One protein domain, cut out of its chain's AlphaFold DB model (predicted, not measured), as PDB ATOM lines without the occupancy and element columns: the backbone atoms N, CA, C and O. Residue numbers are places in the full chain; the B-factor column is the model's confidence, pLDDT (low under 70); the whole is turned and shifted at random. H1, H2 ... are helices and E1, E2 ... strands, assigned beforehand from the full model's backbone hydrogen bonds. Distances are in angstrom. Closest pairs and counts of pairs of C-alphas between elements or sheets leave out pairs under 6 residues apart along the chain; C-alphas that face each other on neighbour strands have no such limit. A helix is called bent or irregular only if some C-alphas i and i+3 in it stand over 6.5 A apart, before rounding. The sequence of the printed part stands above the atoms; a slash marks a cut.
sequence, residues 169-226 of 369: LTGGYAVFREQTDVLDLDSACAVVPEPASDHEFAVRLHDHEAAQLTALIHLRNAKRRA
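This is residues 169 to 226 of the 369 residues of an uncharacterized protein of Lentzea deserti (UniProt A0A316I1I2). A small antiparallel sheet of three short strands forms a slab, and the long helix H2 packs slantwise over one face of it, above E2 and E1, with its residues after 218 reaching past the strands. The short helix H1 covers E3 on the same face, and no named helix is on the other face. The printed part has 58 residues, with two named helices and three named strands, in the order E1 H1 E2 E3 H2; the sheet's order is E2 E1 E3, and the class is mixed, helices and strands. It is compact, with a radius of gyration of the C-alphas of 10.9 A, and the C-alphas span 32 by 23 by 20 A.

The inner strand E1, residues 173 to 176, is 9.7 A from first to last C-alpha and begins with C-alpha 173 at (-47.227, -4.964, -29.125). The edge strands are E2, residues 190 to 192, 6.4 A long, and E3, residues 201 to 204, 10.6 A long. H2, residues 207 to 224, is 25.8 A long and ends with C-alpha 224 at (-52.975, 10.717, -13.695). H1, residues 179 to 183, is 8.6 A long; it is neither bent nor irregular, but only just: C-alphas 179 and 182 are 6.2 A apart.

E1 and E3 are antiparallel neighbours at 155 degrees, with N 174 and O 203 within hydrogen-bond range at 2.9 A and N 176 and O 201 at 2.8 A. E2 and E1 are antiparallel at 149 degrees, with N 173 and O 192 at 2.8 A and N 175 and O 190 at 2.9 A. E2 and E3 are apart. The architecture is two layers, a sheet with H2 on one face. H2 lies over E2 and E1 at a height over the sheet of 7.4 A, slantwise to the strands, at 35 degrees to E1 on the local plane, which is fitted to just 6 of the sheet's C-alphas. The closest C-alphas of E2 and H2 are those of Val 191 and Thr 214, 6.0 A apart. H1 is on the same face, over E3, at a height over the sheet of 7.4 A, its local plane also fitted to just 6 C-alphas. The closest C-alphas of H1 and E3 are those of Gln 179 and Phe 201, 5.7 A apart. H1 and H2 are apart. In H2 every O i to N i+4 pair is within hydrogen-bond range; in H1 0 of 1 are, and 1 of 2 O i to N i+3 pairs.

The two C-alphas farthest apart are those of Leu 169 and Ala 226, 34.0 A. The printed part has no cut. The links E1 to H1 and E3 to H2 are tight, H1 to E2 and E2 to E3 are short, and no link is long. The mean pLDDT of the printed part is 94.4, and no printed residue is under 70.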
ATOM      1  N   LEU A 169     -43.832 -14.187 -30.832       92.44
ATOM      2  CA  LEU A 169     -44.765 -13.681 -29.823       92.44
ATOM      3  C   LEU A 169     -46.093 -13.214 -30.449       92.44
ATOM      4  O   LEU A 169     -46.084 -12.613 -31.526       92.44
ATOM      5  N   THR A 170     -47.218 -13.475 -29.771       93.81
ATOM      6  CA  THR A 170     -48.585 -13.302 -30.314       93.81
ATOM      7  C   THR A 170     -49.494 -12.360 -29.522       93.81
ATOM      8  O   THR A 170     -50.604 -12.087 -29.969       93.81
ATOM      9  N   GLY A 171     -49.049 -11.833 -28.382       95.19
ATOM     10  CA  GLY A 171     -49.870 -11.019 -27.475       95.19
ATOM     11  C   GLY A 171     -50.092  -9.574 -27.928       95.19
ATOM     12  O   GLY A 171     -50.580  -8.761 -27.149       95.19
ATOM     13  N   GLY A 172     -49.714  -9.227 -29.159       97.00
ATOM     14  CA  GLY A 172     -49.672  -7.853 -29.655       97.00
ATOM     15  C   GLY A 172     -48.346  -7.161 -29.336       97.00
ATOM     16  O   GLY A 172     -47.298  -7.806 -29.239       97.00
ATOM     17  N   TYR A 173     -48.394  -5.838 -29.194       98.00
ATOM     18  CA  TYR A 173     -47.227  -4.964 -29.125       98.00
ATOM     19  C   TYR A 173     -47.342  -3.947 -27.990       98.00
ATOM     20  O   TYR A 173     -48.369  -3.281 -27.851       98.00
ATOM     21  N   ALA A 174     -46.270  -3.782 -27.216       98.00
ATOM     22  CA  ALA A 174     -46.082  -2.616 -26.359       98.00
ATOM     23  C   ALA A 174     -45.515  -1.470 -27.197       98.00
ATOM     24  O   ALA A 174     -44.585  -1.689 -27.970       98.00
ATOM     25  N   VAL A 175     -46.059  -0.268 -27.022       98.12
ATOM     26  CA  VAL A 175     -45.616   0.959 -27.699       98.12
ATOM     27  C   VAL A 175     -44.898   1.857 -26.700       98.12
ATOM     28  O   VAL A 175     -45.338   1.994 -25.557       98.12
ATOM     29  N   PHE A 176     -43.820   2.492 -27.143       97.25
ATOM     30  CA  PHE A 176     -42.951   3.336 -26.332       97.25
ATOM     31  C   PHE A 176     -42.767   4.715 -26.962       97.25
ATOM     32  O   PHE A 176     -43.086   4.929 -28.131       97.25
ATOM     33  N   ARG A 177     -42.277   5.668 -26.164       95.62
ATOM     34  CA  ARG A 177     -42.005   7.035 -26.632       95.62
ATOM     35  C   ARG A 177     -40.592   7.186 -27.165       95.62
ATOM     36  O   ARG A 177     -40.398   7.933 -28.117       95.62
ATOM     37  N   GLU A 178     -39.637   6.487 -26.566       95.81
ATOM     38  CA  GLU A 178     -38.233   6.537 -26.952       95.81
ATOM     39  C   GLU A 178     -37.701   5.133 -27.252       95.81
ATOM     40  O   GLU A 178     -38.150   4.145 -26.671       95.81
ATOM     41  N   GLN A 179     -36.690   5.040 -28.123       95.12
ATOM     42  CA  GLN A 179     -36.068   3.759 -28.468       95.12
ATOM     43  C   GLN A 179     -35.559   3.018 -27.228       95.12
ATOM     44  O   GLN A 179     -35.717   1.808 -27.139       95.12
ATOM     45  N   THR A 180     -34.963   3.717 -26.260       94.19
ATOM     46  CA  THR A 180     -34.364   3.062 -25.084       94.19
ATOM     47  C   THR A 180     -35.381   2.605 -24.036       94.19
ATOM     48  O   THR A 180     -35.044   1.752 -23.216       94.19
ATOM     49  N   ASP A 181     -36.628   3.086 -24.095       94.50
ATOM     50  CA  ASP A 181     -37.696   2.663 -23.180       94.50
ATOM     51  C   ASP A 181     -38.079   1.190 -23.383       94.50
ATOM     52  O   ASP A 181     -38.622   0.569 -22.478       94.50
ATOM     53  N   VAL A 182     -37.770   0.596 -24.544       93.31
ATOM     54  CA  VAL A 182     -38.051  -0.828 -24.817       93.31
ATOM     55  C   VAL A 182     -37.328  -1.778 -23.853       93.31
ATOM     56  O   VAL A 182     -37.719  -2.936 -23.722       93.31
ATOM     57  N   LEU A 183     -36.277  -1.290 -23.184       92.19
ATOM     58  CA  LEU A 183     -35.528  -2.013 -22.153       92.19
ATOM     59  C   LEU A 183     -36.276  -2.076 -20.812       92.19
ATOM     60  O   LEU A 183     -35.896  -2.838 -19.925       92.19
ATOM     61  N   ASP A 184     -37.353  -1.305 -20.675       91.88
ATOM     62  CA  ASP A 184     -38.243  -1.292 -19.527       91.88
ATOM     63  C   ASP A 184     -39.698  -1.390 -19.994       91.88
ATOM     64  O   ASP A 184     -40.360  -0.388 -20.263       91.88
ATOM     65  N   LEU A 185     -40.234  -2.612 -20.040       91.62
ATOM     66  CA  LEU A 185     -41.621  -2.841 -20.452       91.62
ATOM     67  C   LEU A 185     -42.638  -1.991 -19.670       91.62
ATOM     68  O   LEU A 185     -43.654  -1.596 -20.239       91.62
ATOM     69  N   ASP A 186     -42.377  -1.666 -18.399       91.38
ATOM     70  CA  ASP A 186     -43.299  -0.856 -17.591       91.38
ATOM     71  C   ASP A 186     -43.365   0.604 -18.064       91.38
ATOM     72  O   ASP A 186     -44.347   1.301 -17.786       91.38
ATOM     73  N   SER A 187     -42.387   1.059 -18.853       93.12
ATOM     74  CA  SER A 187     -42.392   2.367 -19.512       93.12
ATOM     75  C   SER A 187     -43.303   2.428 -20.748       93.12
ATOM     76  O   SER A 187     -43.580   3.524 -21.239       93.12
ATOM     77  N   ALA A 188     -43.857   1.297 -21.209       96.19
ATOM     78  CA  ALA A 188     -44.800   1.260 -22.329       96.19
ATOM     79  C   ALA A 188     -45.976   2.225 -22.114       96.19
ATOM     80  O   ALA A 188     -46.546   2.301 -21.023       96.19
ATOM     81  N   CYS A 189     -46.372   2.960 -23.149       95.81
ATOM     82  CA  CYS A 189     -47.469   3.925 -23.090       95.81
ATOM     83  C   CYS A 189     -48.805   3.343 -23.580       95.81
ATOM     84  O   CYS A 189     -49.863   3.826 -23.171       95.81
ATOM     85  N   ALA A 190     -48.758   2.298 -24.409       97.00
ATOM     86  CA  ALA A 190     -49.921   1.592 -24.934       97.00
ATOM     87  C   ALA A 190     -49.605   0.108 -25.185       97.00
ATOM     88  O   ALA A 190     -48.446  -0.266 -25.371       97.00
ATOM     89  N   VAL A 191     -50.654  -0.715 -25.222       97.62
ATOM     90  CA  VAL A 191     -50.628  -2.077 -25.770       97.62
ATOM     91  C   VAL A 191     -51.610  -2.115 -26.934       97.62
ATOM     92  O   VAL A 191     -52.763  -1.705 -26.778       97.62
ATOM     93  N   VAL A 192     -51.155  -2.563 -28.101       97.75
ATOM     94  CA  VAL A 192     -51.939  -2.576 -29.345       97.75
ATOM     95  C   VAL A 192     -51.813  -3.925 -30.054       97.75
ATOM     96  O   VAL A 192     -50.778  -4.576 -29.931       97.75
ATOM     97  N   PRO A 193     -52.835  -4.373 -30.803       97.06
ATOM     98  CA  PRO A 193     -52.751  -5.629 -31.548       97.06
ATOM     99  C   PRO A 193     -51.704  -5.576 -32.671       97.06
ATOM    100  O   PRO A 193     -50.976  -6.540 -32.865       97.06
ATOM    101  N   GLU A 194     -51.604  -4.441 -33.366       96.12
ATOM    102  CA  GLU A 194     -50.669  -4.172 -34.466       96.12
ATOM    103  C   GLU A 194     -50.159  -2.720 -34.333       96.12
ATOM    104  O   GLU A 194     -50.965  -1.833 -34.016       96.12
ATOM    105  N   PRO A 195     -48.861  -2.432 -34.545       95.38
ATOM    106  CA  PRO A 195     -48.337  -1.071 -34.504       95.38
ATOM    107  C   PRO A 195     -48.839  -0.246 -35.695       95.38
ATOM    108  O   PRO A 195     -48.810  -0.698 -36.839       95.38
ATOM    109  N   ALA A 196     -49.279   0.984 -35.436       94.38
ATOM    110  CA  ALA A 196     -49.556   1.963 -36.477       94.38
ATOM    111  C   ALA A 196     -48.249   2.612 -36.967       94.38
ATOM    112  O   ALA A 196     -47.194   2.453 -36.355       94.38
ATOM    113  N   SER A 197     -48.300   3.356 -38.075       91.75
ATOM    114  CA  SER A 197     -47.107   3.986 -38.668       91.75
ATOM    115  C   SER A 197     -46.431   5.025 -37.766       91.75
ATOM    116  O   SER A 197     -45.266   5.341 -37.975       91.75
ATOM    117  N   ASP A 198     -47.162   5.584 -36.804       92.25
ATOM    118  CA  ASP A 198     -46.680   6.520 -35.785       92.25
ATOM    119  C   ASP A 198     -46.148   5.822 -34.519       92.25
ATOM    120  O   ASP A 198     -45.565   6.476 -33.655       92.25
ATOM    121  N   HIS A 199     -46.285   4.497 -34.407       94.62
ATOM    122  CA  HIS A 199     -45.696   3.699 -33.329       94.62
ATOM    123  C   HIS A 199     -44.259   3.288 -33.686       94.62
ATOM    124  O   HIS A 199     -43.977   2.113 -33.918       94.62
ATOM    125  N   GLU A 200     -43.348   4.266 -33.739       93.06
ATOM    126  CA  GLU A 200     -41.946   4.062 -34.146       93.06
ATOM    127  C   GLU A 200     -41.211   3.036 -33.266       93.06
ATOM    128  O   GLU A 200     -40.441   2.212 -33.760       93.06
ATOM    129  N   PHE A 201     -41.487   3.051 -31.960       96.25
ATOM    130  CA  PHE A 201     -40.866   2.156 -30.990       96.25
ATOM    131  C   PHE A 201     -41.915   1.199 -30.442       96.25
ATOM    132  O   PHE A 201     -42.728   1.561 -29.589       96.25
ATOM    133  N   ALA A 202     -41.900  -0.035 -30.940       96.81
ATOM    134  CA  ALA A 202     -42.794  -1.082 -30.482       96.81
ATOM    135  C   ALA A 202     -42.069  -2.424 -30.385       96.81
ATOM    136  O   ALA A 202     -41.227  -2.743 -31.224       96.81
ATOM    137  N   VAL A 203     -42.423  -3.223 -29.378       95.75
ATOM    138  CA  VAL A 203     -41.910  -4.592 -29.224       95.75
ATOM    139  C   VAL A 203     -43.053  -5.571 -29.021       95.75
ATOM    140  O   VAL A 203     -44.051  -5.245 -28.374       95.75
ATOM    141  N   ARG A 204     -42.903  -6.788 -29.551       96.81
ATOM    142  CA  ARG A 204     -43.902  -7.842 -29.368       96.81
ATOM    143  C   ARG A 204     -43.968  -8.340 -27.927       96.81
ATOM    144  O   ARG A 204     -42.961  -8.375 -27.214       96.81
ATOM    145  N   LEU A 205     -45.155  -8.782 -27.530       96.38
ATOM    146  CA  LEU A 205     -45.462  -9.268 -26.189       96.38
ATOM    147  C   LEU A 205     -45.958 -10.714 -26.204       96.38
ATOM    148  O   LEU A 205     -46.617 -11.155 -27.145       96.38
ATOM    149  N   HIS A 206     -45.711 -11.441 -25.119       95.06
ATOM    150  CA  HIS A 206     -46.516 -12.614 -24.786       95.06
ATOM    151  C   HIS A 206     -47.927 -12.201 -24.331       95.06
ATOM    152  O   HIS A 206     -48.107 -11.120 -23.772       95.06
ATOM    153  N   ASP A 207     -48.916 -13.089 -24.462       94.69
ATOM    154  CA  ASP A 207     -50.304 -12.816 -24.042       94.69
ATOM    155  C   ASP A 207     -50.404 -12.367 -22.571       94.69
ATOM    156  O   ASP A 207     -51.145 -11.445 -22.233       94.69
ATOM    157  N   HIS A 208     -49.615 -12.988 -21.687       92.56
ATOM    158  CA  HIS A 208     -49.580 -12.621 -20.272       92.56
ATOM    159  C   HIS A 208     -48.921 -11.250 -20.032       92.56
ATOM    160  O   HIS A 208     -49.409 -10.487 -19.201       92.56
ATOM    161  N   GLU A 209     -47.853 -10.912 -20.773       93.56
ATOM    162  CA  GLU A 209     -47.222  -9.586 -20.712       93.56
ATOM    163  C   GLU A 209     -48.210  -8.511 -21.184       93.56
ATOM    164  O   GLU A 209     -48.346  -7.474 -20.540       93.56
ATOM    165  N   ALA A 210     -48.946  -8.774 -22.268       95.38
ATOM    166  CA  ALA A 210     -49.941  -7.861 -22.819       95.38
ATOM    167  C   ALA A 210     -51.094  -7.591 -21.845       95.38
ATOM    168  O   ALA A 210     -51.451  -6.429 -21.625       95.38
ATOM    169  N   ALA A 211     -51.642  -8.635 -21.216       93.06
ATOM    170  CA  ALA A 211     -52.681  -8.490 -20.198       93.06
ATOM    171  C   ALA A 211     -52.186  -7.661 -19.001       93.06
ATOM    172  O   ALA A 211     -52.851  -6.715 -18.570       93.06
ATOM    173  N   GLN A 212     -50.983  -7.964 -18.507       91.38
ATOM    174  CA  GLN A 212     -50.398  -7.265 -17.369       91.38
ATOM    175  C   GLN A 212     -50.077  -5.796 -17.680       91.38
ATOM    176  O   GLN A 212     -50.419  -4.907 -16.896       91.38
ATOM    177  N   LEU A 213     -49.454  -5.512 -18.828       93.81
ATOM    178  CA  LEU A 213     -49.134  -4.145 -19.244       93.81
ATOM    179  C   LEU A 213     -50.393  -3.323 -19.502       93.81
ATOM    180  O   LEU A 213     -50.443  -2.162 -19.098       93.81
ATOM    181  N   THR A 214     -51.431  -3.918 -20.092       95.06
ATOM    182  CA  THR A 214     -52.734  -3.258 -20.264       95.06
ATOM    183  C   THR A 214     -53.285  -2.790 -18.918       95.06
ATOM    184  O   THR A 214     -53.693  -1.635 -18.782       95.06
ATOM    185  N   ALA A 215     -53.224  -3.647 -17.899       92.88
ATOM    186  CA  ALA A 215     -53.675  -3.311 -16.555       92.88
ATOM    187  C   ALA A 215     -52.821  -2.219 -15.888       92.88
ATOM    188  O   ALA A 215     -53.358  -1.277 -15.303       92.88
ATOM    189  N   LEU A 216     -51.492  -2.283 -16.027       92.25
ATOM    190  CA  LEU A 216     -50.579  -1.255 -15.514       92.25
ATOM    191  C   LEU A 216     -50.776   0.102 -16.205       92.25
ATOM    192  O   LEU A 216     -50.732   1.146 -15.553       92.25
ATOM    193  N   ILE A 217     -51.005   0.116 -17.520       94.25
ATOM    194  CA  ILE A 217     -51.318   1.334 -18.281       94.25
ATOM    195  C   ILE A 217     -52.667   1.904 -17.841       94.25
ATOM    196  O   ILE A 217     -52.767   3.110 -17.608       94.25
ATOM    197  N   HIS A 218     -53.688   1.055 -17.678       93.38
ATOM    198  CA  HIS A 218     -54.993   1.467 -17.161       93.38
ATOM    199  C   HIS A 218     -54.855   2.139 -15.788       93.38
ATOM    200  O   HIS A 218     -55.309   3.269 -15.604       93.38
ATOM    201  N   LEU A 219     -54.129   1.499 -14.867       92.44
ATOM    202  CA  LEU A 219     -53.864   2.013 -13.529       92.44
ATOM    203  C   LEU A 219     -53.149   3.372 -13.542       92.44
ATOM    204  O   LEU A 219     -53.587   4.302 -12.865       92.44
ATOM    205  N   ARG A 220     -52.063   3.514 -14.314       92.25
ATOM    206  CA  ARG A 220     -51.326   4.787 -14.435       92.25
ATOM    207  C   ARG A 220     -52.199   5.892 -15.019       92.25
ATOM    208  O   ARG A 220     -52.213   7.015 -14.520       92.25
ATOM    209  N   ASN A 221     -52.988   5.575 -16.042       93.38
ATOM    210  CA  ASN A 221     -53.915   6.534 -16.634       93.38
ATOM    211  C   ASN A 221     -55.005   6.971 -15.647       93.38
ATOM    212  O   ASN A 221     -55.320   8.160 -15.607       93.38
ATOM    213  N   ALA A 222     -55.542   6.056 -14.837       93.44
ATOM    214  CA  ALA A 222     -56.495   6.386 -13.780       93.44
ATOM    215  C   ALA A 222     -55.858   7.283 -12.709       93.44
ATOM    216  O   ALA A 222     -56.435   8.299 -12.336       93.44
ATOM    217  N   LYS A 223     -54.627   6.977 -12.282       91.94
ATOM    218  CA  LYS A 223     -53.857   7.804 -11.340       91.94
ATOM    219  C   LYS A 223     -53.624   9.229 -11.829       91.94
ATOM    220  O   LYS A 223     -53.874  10.172 -11.084       91.94
ATOM    221  N   ARG A 224     -53.218   9.396 -13.087       91.38
ATOM    222  CA  ARG A 224     -52.975  10.717 -13.695       91.38
ATOM    223  C   ARG A 224     -54.240  11.567 -13.836       91.38
ATOM    224  O   ARG A 224     -54.135  12.783 -13.922       91.38
ATOM    225  N   ARG A 225     -55.416  10.935 -13.889       92.44
ATOM    226  CA  ARG A 225     -56.726  11.601 -13.997       92.44
ATOM    227  C   ARG A 225     -57.481  11.643 -12.667       92.44
ATOM    228  O   ARG A 225     -58.639  12.041 -12.652       92.44
ATOM    229  N   ALA A 226     -56.875  11.167 -11.581       93.12
ATOM    230  CA  ALA A 226     -57.555  11.032 -10.308       93.12
ATOM    231  C   ALA A 226     -57.881  12.409  -9.728       93.12
ATOM    232  O   ALA A 226     -56.989  13.221  -9.480       93.12
TER     233      ALA A 226